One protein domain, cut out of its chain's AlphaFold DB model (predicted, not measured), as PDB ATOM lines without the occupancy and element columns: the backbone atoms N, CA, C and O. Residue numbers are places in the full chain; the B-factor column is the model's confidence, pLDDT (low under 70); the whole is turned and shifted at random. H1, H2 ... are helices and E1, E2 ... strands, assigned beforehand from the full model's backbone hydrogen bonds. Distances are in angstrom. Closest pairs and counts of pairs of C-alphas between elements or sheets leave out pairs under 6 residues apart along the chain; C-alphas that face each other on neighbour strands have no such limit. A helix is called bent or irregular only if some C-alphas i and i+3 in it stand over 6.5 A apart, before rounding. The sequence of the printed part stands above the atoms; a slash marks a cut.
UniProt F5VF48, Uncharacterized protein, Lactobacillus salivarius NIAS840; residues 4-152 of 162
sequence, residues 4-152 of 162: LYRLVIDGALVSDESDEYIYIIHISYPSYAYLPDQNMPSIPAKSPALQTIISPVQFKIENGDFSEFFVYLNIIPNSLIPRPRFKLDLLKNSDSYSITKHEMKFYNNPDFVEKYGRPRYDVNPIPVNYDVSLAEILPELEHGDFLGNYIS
ATOM      1  N   LEU A   4      -7.383  51.526  32.403       70.19
ATOM      2  CA  LEU A   4      -8.371  51.621  33.477       70.19
ATOM      3  C   LEU A   4      -9.650  50.895  33.065       70.19
ATOM      4  O   LEU A   4     -10.246  51.232  32.044       70.19
ATOM      5  N   TYR A   5     -10.096  49.938  33.868       71.69
ATOM      6  CA  TYR A   5     -11.313  49.178  33.604       71.69
ATOM      7  C   TYR A   5     -12.372  49.424  34.676       71.69
ATOM      8  O   TYR A   5     -12.039  49.537  35.857       71.69
ATOM      9  N   ARG A   6     -13.646  49.456  34.268       74.81
ATOM     10  CA  ARG A   6     -14.818  49.403  35.152       74.81
ATOM     11  C   ARG A   6     -15.412  47.997  35.153       74.81
ATOM     12  O   ARG A   6     -15.413  47.327  34.121       74.81
ATOM     13  N   LEU A   7     -15.919  47.550  36.295       74.88
ATOM     14  CA  LEU A   7     -16.634  46.278  36.392       74.88
ATOM     15  C   LEU A   7     -18.093  46.486  35.971       74.88
ATOM     16  O   LEU A   7     -18.782  47.318  36.562       74.88
ATOM     17  N   VAL A   8     -18.552  45.719  34.983       78.31
ATOM     18  CA  VAL A   8     -19.945  45.715  34.525       78.31
ATOM     19  C   VAL A   8     -20.559  44.337  34.705       78.31
ATOM     20  O   VAL A   8     -19.941  43.311  34.409       78.31
ATOM     21  N   ILE A   9     -21.778  44.329  35.227       77.69
ATOM     22  CA  ILE A   9     -22.524  43.131  35.591       77.69
ATOM     23  C   ILE A   9     -23.882  43.212  34.908       77.69
ATOM     24  O   ILE A   9     -24.624  44.159  35.159       77.69
ATOM     25  N   ASP A  10     -24.215  42.219  34.088       78.12
ATOM     26  CA  ASP A  10     -25.544  42.126  33.485       78.12
ATOM     27  C   ASP A  10     -26.379  41.099  34.237       78.12
ATOM     28  O   ASP A  10     -25.997  39.927  34.344       78.12
ATOM     29  N   GLY A  11     -27.536  41.523  34.729       77.25
ATOM     30  CA  GLY A  11     -28.557  40.648  35.291       77.25
ATOM     31  C   GLY A  11     -29.798  40.645  34.414       77.25
ATOM     32  O   GLY A  11     -30.275  41.709  34.038       77.25
ATOM     33  N   ALA A  12     -30.348  39.467  34.117       74.62
ATOM     34  CA  ALA A  12     -31.747  39.412  33.709       74.62
ATOM     35  C   ALA A  12     -32.608  39.826  34.913       74.62
ATOM     36  O   ALA A  12     -32.351  39.380  36.033       74.62
ATOM     37  N   LEU A  13     -33.584  40.704  34.688       72.50
ATOM     38  CA  LEU A  13     -34.546  41.106  35.709       72.50
ATOM     39  C   LEU A  13     -35.819  40.264  35.598       72.50
ATOM     40  O   LEU A  13     -36.150  39.532  36.523       72.50
ATOM     41  N   VAL A  14     -36.513  40.343  34.463       75.69
ATOM     42  CA  VAL A  14     -37.861  39.784  34.283       75.69
ATOM     43  C   VAL A  14     -38.208  39.710  32.790       75.69
ATOM     44  O   VAL A  14     -37.642  40.479  32.003       75.69
ATOM     45  N   SER A  15     -39.066  38.766  32.395       73.38
ATOM     46  CA  SER A  15     -39.770  38.795  31.104       73.38
ATOM     47  C   SER A  15     -41.103  39.513  31.267       73.38
ATOM     48  O   SER A  15     -41.710  39.406  32.324       73.38
ATOM     49  N   ASP A  16     -41.537  40.271  30.260       73.88
ATOM     50  CA  ASP A  16     -42.867  40.878  30.355       73.88
ATOM     51  C   ASP A  16     -43.991  39.841  30.231       73.88
ATOM     52  O   ASP A  16     -43.750  38.719  29.785       73.88
ATOM     53  N   GLU A  17     -45.224  40.221  30.583       72.75
ATOM     54  CA  GLU A  17     -46.407  39.338  30.529       72.75
ATOM     55  C   GLU A  17     -46.610  38.617  29.179       72.75
ATOM     56  O   GLU A  17     -47.295  37.595  29.109       72.75
ATOM     57  N   SER A  18     -46.052  39.154  28.089       76.69
ATOM     58  CA  SER A  18     -46.165  38.575  26.749       76.69
ATOM     59  C   SER A  18     -45.103  37.514  26.432       76.69
ATOM     60  O   SER A  18     -45.209  36.845  25.403       76.69
ATOM     61  N   ASP A  19     -44.076  37.370  27.277       74.94
ATOM     62  CA  ASP A  19     -42.851  36.600  27.020       74.94
ATOM     63  C   ASP A  19     -42.127  36.996  25.710       74.94
ATOM     64  O   ASP A  19     -41.263  36.266  25.205       74.94
ATOM     65  N   GLU A  20     -42.443  38.165  25.144       84.50
ATOM     66  CA  GLU A  20     -41.799  38.702  23.939       84.50
ATOM     67  C   GLU A  20     -40.601  39.579  24.274       84.50
ATOM     68  O   GLU A  20     -39.754  39.821  23.411       84.50
ATOM     69  N   TYR A  21     -40.495  40.050  25.517       88.00
ATOM     70  CA  TYR A  21     -39.402  40.910  25.934       88.00
ATOM     71  C   TYR A  21     -38.772  40.453  27.238       88.00
ATOM     72  O   TYR A  21     -39.393  39.813  28.081       88.00
ATOM     73  N   ILE A  22     -37.507  40.823  27.402       86.81
ATOM     74  CA  ILE A  22     -36.756  40.655  28.639       86.81
ATOM     75  C   ILE A  22     -36.086  41.973  29.010       86.81
ATOM     76  O   ILE A  22     -35.525  42.669  28.157       86.81
ATOM     77  N   TYR A  23     -36.118  42.297  30.297       88.56
ATOM     78  CA  TYR A  23     -35.412  43.446  30.846       88.56
ATOM     79  C   TYR A  23     -34.067  43.003  31.414       88.56
ATOM     80  O   TYR A  23     -33.989  42.057  32.204       88.56
ATOM     81  N   ILE A  24     -32.998  43.689  31.016       87.69
ATOM     82  CA  ILE A  24     -31.642  43.443  31.508       87.69
ATOM     83  C   ILE A  24     -31.195  44.663  32.300       87.69
ATOM     84  O   ILE A  24     -31.224  45.783  31.800       87.69
ATOM     85  N   ILE A  25     -30.756  44.446  33.537       87.00
ATOM     86  CA  ILE A  25     -30.058  45.467  34.310       87.00
ATOM     87  C   ILE A  25     -28.560  45.380  34.066       87.00
ATOM     88  O   ILE A  25     -27.947  44.322  34.221       87.00
ATOM     89  N   HIS A  26     -27.963  46.520  33.755       87.25
ATOM     90  CA  HIS A  26     -26.527  46.699  33.653       87.25
ATOM     91  C   HIS A  26     -26.048  47.473  34.866       87.25
ATOM     92  O   HIS A  26     -26.367  48.645  35.010       87.25
ATOM     93  N   ILE A  27     -25.269  46.842  35.738       83.88
ATOM     94  CA  ILE A  27     -24.702  47.490  36.920       83.88
ATOM     95  C   ILE A  27     -23.246  47.830  36.622       83.88
ATOM     96  O   ILE A  27     -22.418  46.940  36.432       83.88
ATOM     97  N   SER A  28     -22.940  49.123  36.596       81.12
ATOM     98  CA  SER A  28     -21.584  49.657  36.508       81.12
ATOM     99  C   SER A  28     -21.073  49.939  37.914       81.12
ATOM    100  O   SER A  28     -21.465  50.918  38.547       81.12
ATOM    101  N   TYR A  29     -20.191  49.084  38.425       72.81
ATOM    102  CA  TYR A  29     -19.630  49.298  39.754       72.81
ATOM    103  C   TYR A  29     -18.611  50.452  39.718       72.81
ATOM    104  O   TYR A  29     -17.700  50.417  38.885       72.81
ATOM    105  N   PRO A  30     -18.687  51.442  40.630       64.38
ATOM    106  CA  PRO A  30     -17.811  52.619  40.621       64.38
ATOM    107  C   PRO A  30     -16.353  52.338  41.022       64.38
ATOM    108  O   PRO A  30     -15.577  53.273  41.204       64.38
ATOM    109  N   SER A  31     -15.952  51.071  41.191       63.66
ATOM    110  CA  SER A  31     -14.542  50.733  41.400       63.66
ATOM    111  C   SER A  31     -13.845  50.457  40.083       63.66
ATOM    112  O   SER A  31     -14.297  49.652  39.265       63.66
ATOM    113  N   TYR A  32     -12.685  51.081  39.943       65.94
ATOM    114  CA  TYR A  32     -11.830  50.932  38.786       65.94
ATOM    115  C   TYR A  32     -10.603  50.101  39.138       65.94
ATOM    116  O   TYR A  32     -10.041  50.233  40.226       65.94
ATOM    117  N   ALA A  33     -10.170  49.261  38.205       61.88
ATOM    118  CA  ALA A  33      -8.948  48.487  38.345       61.88
ATOM    119  C   ALA A  33      -8.033  48.733  37.147       61.88
ATOM    120  O   ALA A  33      -8.480  48.756  36.000       61.88
ATOM    121  N   TYR A  34      -6.739  48.885  37.422       62.66
ATOM    122  CA  TYR A  34      -5.718  48.778  36.391       62.66
ATOM    123  C   TYR A  34      -5.379  47.307  36.206       62.66
ATOM    124  O   TYR A  34      -4.865  46.666  37.126       62.66
ATOM    125  N   LEU A  35      -5.677  46.769  35.029       59.84
ATOM    126  CA  LEU A  35      -5.446  45.362  34.728       59.84
ATOM    127  C   LEU A  35      -4.205  45.227  33.831       59.84
ATOM    128  O   LEU A  35      -4.038  46.031  32.908       59.84
ATOM    129  N   PRO A  36      -3.303  44.262  34.100       52.03
ATOM    130  CA  PRO A  36      -2.233  43.939  33.165       52.03
ATOM    131  C   PRO A  36      -2.876  43.381  31.888       52.03
ATOM    132  O   PRO A  36      -3.653  42.434  31.961       52.03
ATOM    133  N   ASP A  37      -2.611  44.023  30.748       51.78
ATOM    134  CA  ASP A  37      -3.208  43.724  29.438       51.78
ATOM    135  C   ASP A  37      -3.313  42.215  29.141       51.78
ATOM    136  O   ASP A  37      -2.293  41.528  29.100       51.78
ATOM    137  N   GLN A  38      -4.546  41.743  28.900       49.78
ATOM    138  CA  GLN A  38      -4.992  40.760  27.890       49.78
ATOM    139  C   GLN A  38      -6.355  40.174  28.294       49.78
ATOM    140  O   GLN A  38      -6.464  39.516  29.325       49.78
ATOM    141  N   ASN A  39      -7.376  40.391  27.454       51.84
ATOM    142  CA  ASN A  39      -8.620  39.612  27.353       51.84
ATOM    143  C   ASN A  39      -9.107  38.969  28.663       51.84
ATOM    144  O   ASN A  39      -9.173  37.742  28.760       51.84
ATOM    145  N   MET A  40      -9.458  39.775  29.671       53.38
ATOM    146  CA  MET A  40     -10.153  39.244  30.845       53.38
ATOM    147  C   MET A  40     -11.457  38.589  30.371       53.38
ATOM    148  O   MET A  40     -12.305  39.281  29.802       53.38
ATOM    149  N   PRO A  41     -11.612  37.266  30.541       56.03
ATOM    150  CA  PRO A  41     -12.739  36.553  29.971       56.03
ATOM    151  C   PRO A  41     -14.026  36.989  30.668       56.03
ATOM    152  O   PRO A  41     -14.079  37.094  31.894       56.03
ATOM    153  N   SER A  42     -15.082  37.197  29.882       61.56
ATOM    154  CA  SER A  42     -16.435  37.280  30.421       61.56
ATOM    155  C   SER A  42     -16.727  35.992  31.185       61.56
ATOM    156  O   SER A  42     -16.614  34.901  30.617       61.56
ATOM    157  N   ILE A  43     -17.094  36.097  32.458       62.50
ATOM    158  CA  ILE A  43     -17.426  34.911  33.248       62.50
ATOM    159  C   ILE A  43     -18.890  34.551  32.948       62.50
ATOM    160  O   ILE A  43     -19.766  35.384  33.188       62.50
ATOM    161  N   PRO A  44     -19.187  33.340  32.434       61.59
ATOM    162  CA  PRO A  44     -20.556  32.953  32.111       61.59
ATOM    163  C   PRO A  44     -21.405  32.791  33.369       61.59
ATOM    164  O   PRO A  44     -20.971  32.109  34.298       61.59
ATOM    165  N   ALA A  45     -22.639  33.303  33.325       56.41
ATOM    166  CA  ALA A  45     -23.747  33.159  34.281       56.41
ATOM    167  C   ALA A  45     -23.722  31.951  35.237       56.41
ATOM    168  O   ALA A  45     -23.964  32.067  36.436       56.41
ATOM    169  N   LYS A  46     -23.460  30.760  34.689       55.75
ATOM    170  CA  LYS A  46     -23.577  29.474  35.391       55.75
ATOM    171  C   LYS A  46     -22.325  29.069  36.166       55.75
ATOM    172  O   LYS A  46     -22.305  27.986  36.745       55.75
ATOM    173  N   SER A  47     -21.270  29.881  36.158       58.25
ATOM    174  CA  SER A  47     -20.063  29.572  36.918       58.25
ATOM    175  C   SER A  47     -20.370  29.622  38.421       58.25
ATOM    176  O   SER A  47     -20.768  30.680  38.911       58.25
ATOM    177  N   PRO A  48     -20.140  28.540  39.193       57.72
ATOM    178  CA  PRO A  48     -20.302  28.555  40.650       57.72
ATOM    179  C   PRO A  48     -19.483  29.663  41.324       57.72
ATOM    180  O   PRO A  48     -19.854  30.166  42.381       57.72
ATOM    181  N   ALA A  49     -18.394  30.100  40.682       59.12
ATOM    182  CA  ALA A  49     -17.606  31.234  41.138       59.12
ATOM    183  C   ALA A  49     -18.427  32.537  41.188       59.12
ATOM    184  O   ALA A  49     -18.245  33.308  42.124       59.12
ATOM    185  N   LEU A  50     -19.371  32.769  40.267       58.88
ATOM    186  CA  LEU A  50     -20.171  34.002  40.200       58.88
ATOM    187  C   LEU A  50     -21.112  34.183  41.385       58.88
ATOM    188  O   LEU A  50     -21.174  35.275  41.943       58.88
ATOM    189  N   GLN A  51     -21.771  33.109  41.826       56.47
ATOM    190  CA  GLN A  51     -22.648  33.149  43.003       56.47
ATOM    191  C   GLN A  51     -21.875  33.500  44.283       56.47
ATOM    192  O   GLN A  51     -22.439  34.013  45.246       56.47
ATOM    193  N   THR A  52     -20.556  33.269  44.293       59.47
ATOM    194  CA  THR A  52     -19.677  33.683  45.397       59.47
ATOM    195  C   THR A  52     -19.154  35.114  45.260       59.47
ATOM    196  O   THR A  52     -18.535  35.616  46.202       59.47
ATOM    197  N   ILE A  53     -19.359  35.767  44.112       65.94
ATOM    198  CA  ILE A  53     -18.874  37.122  43.809       65.94
ATOM    199  C   ILE A  53     -20.013  38.134  43.926       65.94
ATOM    200  O   ILE A  53     -19.791  39.207  44.470       65.94
ATOM    201  N   ILE A  54     -21.225  37.808  43.472       71.56
ATOM    202  CA  ILE A  54     -22.349  38.753  43.437       71.56
ATOM    203  C   ILE A  54     -23.632  38.060  43.905       71.56
ATOM    204  O   ILE A  54     -23.964  36.977  43.424       71.56
ATOM    205  N   SER A  55     -24.360  38.673  44.844       72.00
ATOM    206  CA  SER A  55     -25.709  38.213  45.211       72.00
ATOM    207  C   SER A  55     -26.702  38.569  44.116       72.00
ATOM    208  O   SER A  55     -26.513  39.625  43.533       72.00
ATOM    209  N   PRO A  56     -27.798  37.828  43.888       73.94
ATOM    210  CA  PRO A  56     -28.891  38.293  43.028       73.94
ATOM    211  C   PRO A  56     -29.331  39.725  43.359       73.94
ATOM    212  O   PRO A  56     -29.147  40.180  44.495       73.94
ATOM    213  N   VAL A  57     -29.893  40.419  42.370       78.25
ATOM    214  CA  VAL A  57     -30.511  41.735  42.567       78.25
ATOM    215  C   VAL A  57     -31.648  41.591  43.571       78.25
ATOM    216  O   VAL A  57     -32.474  40.689  43.452       78.25
ATOM    217  N   GLN A  58     -31.647  42.444  44.591       81.12
ATOM    218  CA  GLN A  58     -32.662  42.464  45.637       81.12
ATOM    219  C   GLN A  58     -33.425  43.775  45.568       81.12
ATOM    220  O   GLN A  58     -32.836  44.835  45.345       81.12
ATOM    221  N   PHE A  59     -34.731  43.702  45.788       84.56
ATOM    222  CA  PHE A  59     -35.593  44.869  45.798       84.56
ATOM    223  C   PHE A  59     -36.714  44.733  46.821       84.56
ATOM    224  O   PHE A  59     -37.027  43.635  47.283       84.56
ATOM    225  N   LYS A  60     -37.305  45.872  47.170       86.44
ATOM    226  CA  LYS A  60     -38.511  45.968  47.981       86.44
ATOM    227  C   LYS A  60     -39.412  47.046  47.397       86.44
ATOM    228  O   LYS A  60     -38.927  48.113  47.025       86.44
ATOM    229  N   ILE A  61     -40.705  46.749  47.347       85.94
ATOM    230  CA  ILE A  61     -41.751  47.670  46.910       85.94
ATOM    231  C   ILE A  61     -42.556  48.074  48.148       85.94
ATOM    232  O   ILE A  61     -42.979  47.218  48.927       85.94
ATOM    233  N   GLU A  62     -42.738  49.373  48.363       87.31
ATOM    234  CA  GLU A  62     -43.601  49.934  49.403       87.31
ATOM    235  C   GLU A  62     -44.481  51.022  48.790       87.31
ATOM    236  O   GLU A  62     -43.990  51.905  48.097       87.31
ATOM    237  N   ASN A  63     -45.789  50.974  49.058       88.94
ATOM    238  CA  ASN A  63     -46.771  51.938  48.541       88.94
ATOM    239  C   ASN A  63     -46.784  52.089  47.005       88.94
ATOM    240  O   ASN A  63     -47.119  53.159  46.506       88.94
ATOM    241  N   GLY A  64     -46.450  51.026  46.267       84.62
ATOM    242  CA  GLY A  64     -46.411  51.051  44.802       84.62
ATOM    243  C   GLY A  64     -45.149  51.687  44.214       84.62
ATOM    244  O   GLY A  64     -45.154  52.020  43.039       84.62
ATOM    245  N   ASP A  65     -44.082  51.849  45.004       85.62
ATOM    246  CA  ASP A  65     -42.781  52.341  44.546       85.62
ATOM    247  C   ASP A  65     -41.631  51.496  45.112       85.62
ATOM    248  O   ASP A  65     -41.749  50.858  46.161       85.62
ATOM    249  N   PHE A  66     -40.474  51.520  44.444       87.44
ATOM    250  CA  PHE A  66     -39.259  50.901  44.975       87.44
ATOM    251  C   PHE A  66     -38.778  51.643  46.226       87.44
ATOM    252  O   PHE A  66     -38.366  52.800  46.159       87.44
ATOM    253  N   SER A  67     -38.763  50.948  47.362       88.38
ATOM    254  CA  SER A  67     -38.173  51.438  48.612       88.38
ATOM    255  C   SER A  67     -36.735  50.964  48.800       88.38
ATOM    256  O   SER A  67     -35.921  51.661  49.406       88.38
ATOM    257  N   GLU A  68     -36.393  49.798  48.246       88.62
ATOM    258  CA  GLU A  68     -35.029  49.279  48.218       88.62
ATOM    259  C   GLU A  68     -34.720  48.673  46.846       88.62
ATOM    260  O   GLU A  68     -35.536  47.945  46.287       88.62
ATOM    261  N   PHE A  69     -33.520  48.934  46.322       86.81
ATOM    262  CA  PHE A  69     -32.977  48.266  45.138       86.81
ATOM    263  C   PHE A  69     -31.460  48.166  45.275       86.81
ATOM    264  O   PHE A  69     -30.781  49.190  45.339       86.81
ATOM    265  N   PHE A  70     -30.908  46.961  45.404       84.81
ATOM    266  CA  PHE A  70     -29.481  46.804  45.678       84.81
ATOM    267  C   PHE A  70     -28.909  45.446  45.271       84.81
ATOM    268  O   PHE A  70     -29.615  44.454  45.088       84.81
ATOM    269  N   VAL A  71     -27.580  45.398  45.206       81.31
ATOM    270  CA  VAL A  71     -26.788  44.168  45.065       81.31
ATOM    271  C   VAL A  71     -25.711  44.096  46.141       81.31
ATOM    272  O   VAL A  71     -25.196  45.126  46.586       81.31
ATOM    273  N   TYR A  72     -25.341  42.880  46.546       78.50
ATOM    274  CA  TYR A  72     -24.143  42.644  47.346       78.50
ATOM    275  C   TYR A  72     -23.000  42.156  46.468       78.50
ATOM    276  O   TYR A  72     -23.119  41.151  45.766       78.50
ATOM    277  N   LEU A  73     -21.870  42.847  46.566       74.31
ATOM    278  CA  LEU A  73     -20.647  42.537  45.841       74.31
ATOM    279  C   LEU A  73     -19.591  42.027  46.816       74.31
ATOM    280  O   LEU A  73     -19.243  42.697  47.789       74.31
ATOM    281  N   ASN A  74     -19.056  40.847  46.536       70.38
ATOM    282  CA  ASN A  74     -17.882  40.297  47.189       70.38
ATOM    283  C   ASN A  74     -16.686  40.603  46.292       70.38
ATOM    284  O   ASN A  74     -16.446  39.917  45.295       70.38
ATOM    285  N   ILE A  75     -15.924  41.633  46.644       59.06
ATOM    286  CA  ILE A  75     -14.685  41.937  45.929       59.06
ATOM    287  C   ILE A  75     -13.712  40.776  46.176       59.06
ATOM    288  O   ILE A  75     -13.582  40.296  47.306       59.06
ATOM    289  N   ILE A  76     -13.040  40.306  45.123       54.31
ATOM    290  CA  ILE A  76     -11.903  39.384  45.236       54.31
ATOM    291  C   ILE A  76     -10.620  40.225  45.201       54.31
ATOM    292  O   ILE A  76     -10.072  40.440  44.120       54.31
ATOM    293  N   PRO A  77     -10.088  40.711  46.335       43.50
ATOM    294  CA  PRO A  77      -8.737  41.234  46.355       43.50
ATOM    295  C   PRO A  77      -7.773  40.058  46.543       43.50
ATOM    296  O   PRO A  77      -7.394  39.733  47.660       43.50
ATOM    297  N   ASN A  78      -7.408  39.386  45.450       45.12
ATOM    298  CA  ASN A  78      -6.156  38.629  45.300       45.12
ATOM    299  C   ASN A  78      -5.662  37.682  46.429       45.12
ATOM    300  O   ASN A  78      -4.478  37.359  46.434       45.12
ATOM    301  N   SER A  79      -6.463  37.209  47.393       42.66
ATOM    302  CA  SER A  79      -5.933  36.362  48.479       42.66
ATOM    303  C   SER A  79      -6.999  35.718  49.375       42.66
ATOM    304  O   SER A  79      -8.158  36.124  49.401       42.66
ATOM    305  N   LEU A  80      -6.540  34.710  50.121       36.91
ATOM    306  CA  LEU A  80      -7.167  33.845  51.135       36.91
ATOM    307  C   LEU A  80      -7.823  34.565  52.347       36.91
ATOM    308  O   LEU A  80      -7.870  34.005  53.440       36.91
ATOM    309  N   ILE A  81      -8.329  35.789  52.192       41.72
ATOM    310  CA  ILE A  81      -8.918  36.604  53.269       41.72
ATOM    311  C   ILE A  81     -10.448  36.674  53.084       41.72
ATOM    312  O   ILE A  81     -10.913  36.765  51.942       41.72
ATOM    313  N   PRO A  82     -11.258  36.615  54.166       46.69
ATOM    314  CA  PRO A  82     -12.711  36.765  54.088       46.69
ATOM    315  C   PRO A  82     -13.104  38.009  53.284       46.69
ATOM    316  O   PRO A  82     -12.664  39.120  53.571       46.69
ATOM    317  N   ARG A  83     -13.925  37.791  52.251       61.34
ATOM    318  CA  ARG A  83     -14.358  38.815  51.292       61.34
ATOM    319  C   ARG A  83     -15.310  39.795  51.994       61.34
ATOM    320  O   ARG A  83     -16.393  39.356  52.392       61.34
ATOM    321  N   PRO A  84     -14.968  41.087  52.161       60.59
ATOM    322  CA  PRO A  84     -15.947  42.060  52.629       60.59
ATOM    323  C   PRO A  84     -17.090  42.141  51.610       60.59
ATOM    324  O   PRO A  84     -16.851  42.287  50.409       60.59
ATOM    325  N   ARG A  85     -18.330  41.996  52.093       70.44
ATOM    326  CA  ARG A  85     -19.533  42.204  51.278       70.44
ATOM    327  C   ARG A  85     -19.841  43.696  51.243       70.44
ATOM    328  O   ARG A  85     -19.979  44.309  52.299       70.44
ATOM    329  N   PHE A  86     -20.005  44.260  50.056       75.44
ATOM    330  CA  PHE A  86     -20.412  45.651  49.868       75.44
ATOM    331  C   PHE A  86     -21.858  45.706  49.383       75.44
ATOM    332  O   PHE A  86     -22.180  45.056  48.393       75.44
ATOM    333  N   LYS A  87     -22.716  46.480  50.060       85.38
ATOM    334  CA  LYS A  87     -24.075  46.794  49.591       85.38
ATOM    335  C   LYS A  87     -23.996  47.990  48.642       85.38
ATOM    336  O   LYS A  87     -23.597  49.068  49.077       85.38
ATOM    337  N   LEU A  88     -24.380  47.811  47.382       83.44
ATOM    338  CA  LEU A  88     -24.574  48.913  46.441       83.44
ATOM    339  C   LEU A  88     -26.066  49.234  46.367       83.44
ATOM    340  O   LEU A  88     -26.824  48.473  45.774       83.44
ATOM    341  N   ASP A  89     -26.466  50.335  46.998       87.81
ATOM    342  CA  ASP A  89     -27.819  50.889  46.913       87.81
ATOM    343  C   ASP A  89     -27.979  51.595  45.562       87.81
ATOM    344  O   ASP A  89     -27.405  52.661  45.339       87.81
ATOM    345  N   LEU A  90     -28.694  50.955  44.641       86.12
ATOM    346  CA  LEU A  90     -28.848  51.406  43.263       86.12
ATOM    347  C   LEU A  90     -29.757  52.637  43.184       86.12
ATOM    348  O   LEU A  90     -29.459  53.542  42.413       86.12
ATOM    349  N   LEU A  91     -30.780  52.748  44.043       89.50
ATOM    350  CA  LEU A  91     -31.630  53.949  44.101       89.50
ATOM    351  C   LEU A  91     -30.822  55.193  44.487       89.50
ATOM    352  O   LEU A  91     -31.045  56.274  43.950       89.50
ATOM    353  N   LYS A  92     -29.852  55.048  45.399       89.62
ATOM    354  CA  LYS A  92     -28.962  56.155  45.805       89.62
ATOM    355  C   LYS A  92     -27.826  56.437  44.826       89.62
ATOM    356  O   LYS A  92     -27.138  57.440  44.987       89.62
ATOM    357  N   ASN A  93     -27.602  55.556  43.855       85.44
ATOM    358  CA  ASN A  93     -26.526  55.657  42.876       85.44
ATOM    359  C   ASN A  93     -27.093  55.370  41.482       85.44
ATOM    360  O   ASN A  93     -26.719  54.382  40.850       85.44
ATOM    361  N   SER A  94     -28.003  56.226  41.011       82.50
ATOM    362  CA  SER A  94     -28.706  56.054  39.732       82.50
ATOM    363  C   SER A  94     -27.763  55.896  38.540       82.50
ATOM    364  O   SER A  94     -28.053  55.137  37.629       82.50
ATOM    365  N   ASP A  95     -26.587  56.524  38.584       84.75
ATOM    366  CA  ASP A  95     -25.578  56.424  37.520       84.75
ATOM    367  C   ASP A  95     -24.831  55.075  37.519       84.75
ATOM    368  O   ASP A  95     -24.058  54.773  36.609       84.75
ATOM    369  N   SER A  96     -25.016  54.261  38.564       83.31
ATOM    370  CA  SER A  96     -24.390  52.941  38.695       83.31
ATOM    371  C   SER A  96     -25.199  51.832  38.037       83.31
ATOM    372  O   SER A  96     -24.737  50.690  38.033       83.31
ATOM    373  N   TYR A  97     -26.377  52.121  37.476       88.12
ATOM    374  CA  TYR A  97     -27.104  51.143  36.681       88.12
ATOM    375  C   TYR A  97     -27.870  51.754  35.507       88.12
ATOM    376  O   TYR A  97     -28.207  52.930  35.501       88.12
ATOM    377  N   SER A  98     -28.166  50.920  34.520       90.31
ATOM    378  CA  SER A  98     -29.156  51.195  33.482       90.31
ATOM    379  C   SER A  98     -29.974  49.938  33.215       90.31
ATOM    380  O   SER A  98     -29.560  48.835  33.580       90.31
ATOM    381  N   ILE A  99     -31.149  50.096  32.608       90.44
ATOM    382  CA  ILE A  99     -32.029  48.976  32.278       90.44
ATOM    383  C   ILE A  99     -32.370  49.053  30.802       90.44
ATOM    384  O   ILE A  99     -32.851  50.077  30.319       90.44
ATOM    385  N   THR A 100     -32.141  47.956  30.099       92.62
ATOM    386  CA  THR A 100     -32.489  47.819  28.692       92.62
ATOM    387  C   THR A 100     -33.650  46.846  28.526       92.62
ATOM    388  O   THR A 100     -33.763  45.854  29.249       92.62
ATOM    389  N   LYS A 101     -34.506  47.107  27.536       92.56
ATOM    390  CA  LYS A 101     -35.540  46.176  27.070       92.56
ATOM    391  C   LYS A 101     -35.053  45.514  25.794       92.56
ATOM    392  O   LYS A 101     -34.687  46.201  24.839       92.56
ATOM    393  N   HIS A 102     -35.067  44.191  25.763       91.44
ATOM    394  CA  HIS A 102     -34.664  43.397  24.611       91.44
ATOM    395  C   HIS A 102     -35.833  42.564  24.111       91.44
ATOM    396  O   HIS A 102     -36.570  42.000  24.914       91.44
ATOM    397  N   GLU A 103     -35.959  42.439  22.792       90.56
ATOM    398  CA  GLU A 103     -36.817  41.410  22.205       90.56
ATOM    399  C   GLU A 103     -36.266  40.023  22.534       90.56
ATOM    400  O   GLU A 103     -35.058  39.762  22.462       90.56
ATOM    401  N   MET A 104     -37.175  39.114  22.838       86.50
ATOM    402  CA  MET A 104     -36.921  37.721  23.125       86.50
ATOM    403  C   MET A 104     -37.761  36.859  22.187       86.50
ATOM    404  O   MET A 104     -38.909  37.154  21.876       86.50
ATOM    405  N   LYS A 105     -37.174  35.760  21.716       84.19
ATOM    406  CA  LYS A 105     -37.900  34.724  20.986       84.19
ATOM    407  C   LYS A 105     -37.975  33.467  21.824       84.19
ATOM    408  O   LYS A 105     -36.949  32.876  22.173       84.19
ATOM    409  N   PHE A 106     -39.204  33.055  22.093       78.75
ATOM    410  CA  PHE A 106     -39.505  31.808  22.764       78.75
ATOM    411  C   PHE A 106     -39.615  30.662  21.758       78.75
ATOM    412  O   PHE A 106     -40.417  30.692  20.823       78.75
ATOM    413  N   TYR A 107     -38.809  29.621  21.958       77.94
ATOM    414  CA  TYR A 107     -38.846  28.409  21.150       77.94
ATOM    415  C   TYR A 107     -39.308  27.230  22.004       77.94
ATOM    416  O   TYR A 107     -38.506  26.565  22.667       77.94
ATOM    417  N   ASN A 108     -40.604  26.931  21.923       70.69
ATOM    418  CA  ASN A 108     -41.229  25.786  22.589       70.69
ATOM    419  C   ASN A 108     -41.212  24.512  21.728       70.69
ATOM    420  O   ASN A 108     -42.219  23.819  21.599       70.69
ATOM    421  N   ASN A 109     -40.089  24.229  21.062       77.38
ATOM    422  CA  ASN A 109     -39.943  22.961  20.349       77.38
ATOM    423  C   ASN A 109     -39.638  21.851  21.382       77.38
ATOM    424  O   ASN A 109     -38.674  22.014  22.142       77.38
ATOM    425  N   PRO A 110     -40.394  20.732  21.399       79.19
ATOM    426  CA  PRO A 110     -40.084  19.550  22.204       79.19
ATOM    427  C   PRO A 110     -38.610  19.119  22.139       79.19
ATOM    428  O   PRO A 110     -38.036  18.797  23.178       79.19
ATOM    429  N   ASP A 111     -37.963  19.237  20.975       80.94
ATOM    430  CA  ASP A 111     -36.546  18.901  20.773       80.94
ATOM    431  C   ASP A 111     -35.606  19.736  21.667       80.94
ATOM    432  O   ASP A 111     -34.559  19.265  22.120       80.94
ATOM    433  N   PHE A 112     -35.953  21.003  21.932       73.75
ATOM    434  CA  PHE A 112     -35.166  21.871  22.814       73.75
ATOM    435  C   PHE A 112     -35.365  21.509  24.281       73.75
ATOM    436  O   PHE A 112     -34.391  21.494  25.038       73.75
ATOM    437  N   VAL A 113     -36.597  21.183  24.674       72.25
ATOM    438  CA  VAL A 113     -36.905  20.757  26.042       72.25
ATOM    439  C   VAL A 113     -36.224  19.423  26.346       72.25
ATOM    440  O   VAL A 113     -35.609  19.292  27.399       72.25
ATOM    441  N   GLU A 114     -36.233  18.476  25.407       75.50
ATOM    442  CA  GLU A 114     -35.548  17.187  25.543       75.50
ATOM    443  C   GLU A 114     -34.022  17.354  25.644       75.50
ATOM    444  O   GLU A 114     -33.377  16.757  26.505       75.50
ATOM    445  N   LYS A 115     -33.432  18.226  24.816       77.06
ATOM    446  CA  LYS A 115     -31.977  18.440  24.784       77.06
ATOM    447  C   LYS A 115     -31.438  19.252  25.963       77.06
ATOM    448  O   LYS A 115     -30.312  19.017  26.402       77.06
ATOM    449  N   TYR A 116     -32.186  20.251  26.430       65.06
ATOM    450  CA  TYR A 116     -31.698  21.239  27.401       65.06
ATOM    451  C   TYR A 116     -32.447  21.221  28.739       65.06
ATOM    452  O   TYR A 116     -32.070  21.971  29.643       65.06
ATOM    453  N   GLY A 117     -33.487  20.392  28.878       66.00
ATOM    454  CA  GLY A 117     -34.323  20.286  30.078       66.00
ATOM    455  C   GLY A 117     -35.213  21.505  30.332       66.00
ATOM    456  O   GLY A 117     -35.733  21.659  31.434       66.00
ATOM    457  N   ARG A 118     -35.331  22.414  29.357       63.38
ATOM    458  CA  ARG A 118     -36.095  23.667  29.440       63.38
ATOM    459  C   ARG A 118     -36.354  24.244  28.045       63.38
ATOM    460  O   ARG A 118     -35.582  23.938  27.131       63.38
ATOM    461  N   PRO A 119     -37.363  25.113  27.880       68.62
ATOM    462  CA  PRO A 119     -37.534  25.878  26.652       68.62
ATOM    463  C   PRO A 119     -36.297  26.720  26.311       68.62
ATOM    464  O   PRO A 119     -35.528  27.119  27.196       68.62
ATOM    465  N   ARG A 120     -36.101  26.993  25.019       76.62
ATOM    466  CA  ARG A 120     -35.029  27.873  24.548       76.62
ATOM    467  C   ARG A 120     -35.557  29.300  24.424       76.62
ATOM    468  O   ARG A 120     -36.565  29.529  23.763       76.62
ATOM    469  N   TYR A 121     -34.806  30.234  24.993       77.06
ATOM    470  CA  TYR A 121     -35.004  31.670  24.844       77.06
ATOM    471  C   TYR A 121     -33.804  32.239  24.096       77.06
ATOM    472  O   TYR A 121     -32.667  32.042  24.535       77.06
ATOM    473  N   ASP A 122     -34.049  32.925  22.982       80.75
ATOM    474  CA  ASP A 122     -33.026  33.727  22.316       80.75
ATOM    475  C   ASP A 122     -33.327  35.202  22.549       80.75
ATOM    476  O   ASP A 122     -34.376  35.699  22.147       80.75
ATOM    477  N   VAL A 123     -32.390  35.896  23.185       81.44
ATOM    478  CA  VAL A 123     -32.478  37.337  23.419       81.44
ATOM    479  C   VAL A 123     -31.763  38.054  22.283       81.44
ATOM    480  O   VAL A 123     -30.616  37.727  21.962       81.44
ATOM    481  N   ASN A 124     -32.429  39.028  21.667       83.50
ATOM    482  CA  ASN A 124     -31.803  39.896  20.684       83.50
ATOM    483  C   ASN A 124     -30.703  40.719  21.382       83.50
ATOM    484  O   ASN A 124     -30.999  41.425  22.347       83.50
ATOM    485  N   PRO A 125     -29.436  40.661  20.937       79.50
ATOM    486  CA  PRO A 125     -28.357  41.400  21.590       79.50
ATOM    487  C   PRO A 125     -28.519  42.925  21.487       79.50
ATOM    488  O   PRO A 125     -27.894  43.649  22.258       79.50
ATOM    489  N   ILE A 126     -29.335  43.416  20.550       85.94
ATOM    490  CA  ILE A 126     -29.634  44.840  20.391       85.94
ATOM    491  C   ILE A 126     -30.930  45.144  21.157       85.94
ATOM    492  O   ILE A 126     -31.960  44.543  20.842       85.94
ATOM    493  N   PRO A 127     -30.908  46.044  22.154       89.19
ATOM    494  CA  PRO A 127     -32.118  46.425  22.863       89.19
ATOM    495  C   PRO A 127     -33.013  47.316  22.002       89.19
ATOM    496  O   PRO A 127     -32.539  48.114  21.191       89.19
ATOM    497  N   VAL A 128     -34.317  47.205  22.231       92.62
ATOM    498  CA  VAL A 128     -35.331  48.093  21.648       92.62
ATOM    499  C   VAL A 128     -35.500  49.377  22.459       92.62
ATOM    500  O   VAL A 128     -35.928  50.391  21.914       92.62
ATOM    501  N   ASN A 129     -35.126  49.357  23.743       91.31
ATOM    502  CA  ASN A 129     -35.083  50.536  24.605       91.31
ATOM    503  C   ASN A 129     -33.860  50.470  25.532       91.31
ATOM    504  O   ASN A 129     -33.608  49.428  26.136       91.31
ATOM    505  N   TYR A 130     -33.108  51.568  25.633       87.00
ATOM    506  CA  TYR A 130     -31.881  51.657  26.430       87.00
ATOM    507  C   TYR A 130     -32.076  52.251  27.832       87.00
ATOM    508  O   TYR A 130     -31.246  51.994  28.701       87.00
ATOM    509  N   ASP A 131     -33.151  53.017  28.038       85.56
ATOM    510  CA  ASP A 131     -33.380  53.822  29.243       85.56
ATOM    511  C   ASP A 131     -34.731  53.465  29.873       85.56
ATOM    512  O   ASP A 131     -35.602  54.311  30.088       85.56
ATOM    513  N   VAL A 132     -34.928  52.175  30.135       91.00
ATOM    514  CA  VAL A 132     -36.141  51.687  30.791       91.00
ATOM    515  C   VAL A 132     -36.161  52.185  32.233       91.00
ATOM    516  O   VAL A 132     -35.216  51.986  33.001       91.00
ATOM    517  N   SER A 133     -37.253  52.840  32.614       90.25
ATOM    518  CA  SER A 133     -37.421  53.332  33.981       90.25
ATOM    519  C   SER A 133     -37.794  52.201  34.941       90.25
ATOM    520  O   SER A 133     -38.424  51.220  34.550       90.25
ATOM    521  N   LEU A 134     -37.485  52.365  36.230       89.12
ATOM    522  CA  LEU A 134     -37.954  51.434  37.261       89.12
ATOM    523  C   LEU A 134     -39.489  51.314  37.277       89.12
ATOM    524  O   LEU A 134     -40.010  50.220  37.453       89.12
ATOM    525  N   ALA A 135     -40.211  52.411  37.032       89.00
ATOM    526  CA  ALA A 135     -41.673  52.414  36.996       89.00
ATOM    527  C   ALA A 135     -42.254  51.530  35.876       89.00
ATOM    528  O   ALA A 135     -43.327  50.968  36.049       89.00
ATOM    529  N   GLU A 136     -41.548  51.383  34.750       88.44
ATOM    530  CA  GLU A 136     -41.993  50.546  33.625       88.44
ATOM    531  C   GLU A 136     -41.946  49.055  33.967       88.44
ATOM    532  O   GLU A 136     -42.830  48.308  33.567       88.44
ATOM    533  N   ILE A 137     -40.941  48.626  34.734       86.00
ATOM    534  CA  ILE A 137     -40.763  47.214  35.101       86.00
ATOM    535  C   ILE A 137     -41.453  46.837  36.414       86.00
ATOM    536  O   ILE A 137     -41.470  45.664  36.778       86.00
ATOM    537  N   LEU A 138     -41.984  47.818  37.152       86.69
ATOM    538  CA  LEU A 138     -42.636  47.589  38.437       86.69
ATOM    539  C   LEU A 138     -43.786  46.572  38.340       86.69
ATOM    540  O   LEU A 138     -43.774  45.647  39.155       86.69
ATOM    541  N   PRO A 139     -44.717  46.669  37.364       85.06
ATOM    542  CA  PRO A 139     -45.791  45.690  37.235       85.06
ATOM    543  C   PRO A 139     -45.229  44.277  37.095       85.06
ATOM    544  O   PRO A 139     -45.611  43.388  37.843       85.06
ATOM    545  N   GLU A 140     -44.235  44.081  36.233       80.50
ATOM    546  CA  GLU A 140     -43.643  42.767  35.967       80.50
ATOM    547  C   GLU A 140     -43.003  42.139  37.221       80.50
ATOM    548  O   GLU A 140     -43.113  40.939  37.472       80.50
ATOM    549  N   LEU A 141     -42.370  42.955  38.071       79.00
ATOM    550  CA  LEU A 141     -41.782  42.483  39.326       79.00
ATOM    551  C   LEU A 141     -42.828  42.107  40.384       79.00
ATOM    552  O   LEU A 141     -42.567  41.222  41.201       79.00
ATOM    553  N   GLU A 142     -43.995  42.755  40.387       76.38
ATOM    554  CA  GLU A 142     -45.107  42.416  41.287       76.38
ATOM    555  C   GLU A 142     -45.753  41.069  40.930       76.38
ATOM    556  O   GLU A 142     -46.236  40.370  41.825       76.38
ATOM    557  N   HIS A 143     -45.697  40.664  39.657       70.62
ATOM    558  CA  HIS A 143     -46.210  39.373  39.184       70.62
ATOM    559  C   HIS A 143     -45.292  38.190  39.544       70.62
ATOM    560  O   HIS A 143     -45.718  37.037  39.492       70.62
ATOM    561  N   GLY A 144     -44.072  38.461  40.024       55.78
ATOM    562  CA  GLY A 144     -43.193  37.465  40.642       55.78
ATOM    563  C   GLY A 144     -42.310  36.666  39.679       55.78
ATOM    564  O   GLY A 144     -41.556  35.803  40.140       55.78
ATOM    565  N   ASP A 145     -42.328  36.969  38.380       53.97
ATOM    566  CA  ASP A 145     -41.512  36.282  37.374       53.97
ATOM    567  C   ASP A 145     -40.075  36.825  37.332       53.97
ATOM    568  O   ASP A 145     -39.621  37.489  36.407       53.97
ATOM    569  N   PHE A 146     -39.291  36.531  38.369       58.34
ATOM    570  CA  PHE A 146     -37.888  36.935  38.401       58.34
ATOM    571  C   PHE A 146     -36.992  35.908  37.691       58.34
ATOM    572  O   PHE A 146     -36.707  34.829  38.224       58.34
ATOM    573  N   LEU A 147     -36.434  36.264  36.528       53.53
ATOM    574  CA  LEU A 147     -35.341  35.502  35.909       53.53
ATOM    575  C   LEU A 147     -34.008  35.874  36.569       53.53
ATOM    576  O   LEU A 147     -33.106  36.427  35.949       53.53
ATOM    577  N   GLY A 148     -33.879  35.514  37.845       52.59
ATOM    578  CA  GLY A 148     -32.786  35.876  38.748       52.59
ATOM    579  C   GLY A 148     -31.424  35.255  38.490       52.59
ATOM    580  O   GLY A 148     -30.781  34.762  39.417       52.59
ATOM    581  N   ASN A 149     -30.959  35.281  37.245       60.53
ATOM    582  CA  ASN A 149     -29.633  34.822  36.879       60.53
ATOM    583  C   ASN A 149     -28.831  35.969  36.261       60.53
ATOM    584  O   ASN A 149     -29.231  36.574  35.266       60.53
ATOM    585  N   TYR A 150     -27.654  36.227  36.832       64.94
ATOM    586  CA  TYR A 150     -26.630  37.036  36.175       64.94
ATOM    587  C   TYR A 150     -26.295  36.418  34.830       64.94
ATOM    588  O   TYR A 150     -26.021  35.227  34.775       64.94
ATOM    589  N   ILE A 151     -26.320  37.210  33.764       68.12
ATOM    590  CA  ILE A 151     -26.014  36.767  32.402       68.12
ATOM    591  C   ILE A 151     -24.498  36.804  32.194       68.12
ATOM    592  O   ILE A 151     -23.904  35.841  31.697       68.12
ATOM    593  N   SER A 152     -23.863  37.906  32.601       71.19
ATOM    594  CA  SER A 152     -22.438  38.134  32.385       71.19
ATOM    595  C   SER A 152     -21.820  39.014  33.472       71.19
ATOM    596  O   SER A 152     -22.477  39.883  34.047       71.19
TER     597      SER A 152
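What this domain is: This is residues 4 to 152 of the 162 residues of an uncharacterized protein of Lactobacillus salivarius NIAS840 (UniProt F5VF48). A long five-stranded sheet, curled like part of a barrel, stands next to a small three-stranded sheet, and the short helix H3 packs on both. The helix H2 sits at the far end of the pair E6 and E7, while a loop, residues 36 to 47, leads from the end of E2 to the small helix H1. The printed part has 149 residues, with three named helices and eight named strands in the order E1 E2 H1 E3 E4 E5 E6 H2 E7 H3 E8. The large sheet runs E7 E6 E2 E1 E8 and the small one E3 E4 E5, both antiparallel; the class is mixed, helices and strands. The whole is compact, with a radius of gyration of the C-alphas of 16.8 A and spans of 46 by 43 by 27 A.

Where its parts are: Find C-alpha 4 at (-8.371, 51.621, 33.477); from there E1, residues 4 to 15, runs 34.0 A. E2, residues 21 to 35, covers 35.4 A and bends by 78 degrees at residue 32. E6, residues 97 to 107, is 29.9 A long; E7, residues 120 to 129, is 22.7 A long and bends by 77 degrees at residue 126. E8, residues 150 to 152, ends at C-alpha 152 (-22.438, 38.134, 32.385). In the small sheet look for E3, residues 58 to 62, E4, residues 65 to 74 and 27.8 A long, and E5, residues 85 to 89. The helices are H1, residues 48 to 51, H2, residues 110 to 116, and H3, residues 134 to 142, which is irregular: C-alphas 136 and 139 are 7.1 A apart.

How they stand to each other: Begin with the hairpin of E1 and E2, where N 9 and O 27 are 2.9 A apart, within hydrogen-bond range. On one side of E2 is E6, with N 24 and O 100 at 2.9 A, then the edge strand E7, with N 105 and O 122 at 2.8 A. The other edge strand is E8, beside E1, with N 10 and O 152 at 2.9 A. H3 is on this sheet at a height of 9.0 A; its closest C-alphas to E1 are Val 14 and Glu 140, 6.7 A apart. H3 is also on the meander E3 E4 E5, each strand the antiparallel neighbour of the one before, at a height of 9.0 A; the closest C-alphas of H3 and E4 are Ala 135 and Asp 65, 7.6 A apart. There, N 60 and O 68 are 2.9 A apart, and N 73 and O 86 2.9 A. H2 is only just not on the large sheet, with 4 pairs of C-alphas within 10 A; H1 is on neither sheet. Every O i to N i+4 pair is within range in H2, 3 of 5 in H3, and H1 is too short for one.

The domain as a whole: The C-alphas farthest apart are those of Asp 37 and Asn 63, 48.3 A. The printed part has no cut, and the link E2 to H1 is long. Mean pLDDT of the printed part is 74.2; look for values under 70 at residues 30 to 53, 75 to 84, 116 to 119 and 144 to 151.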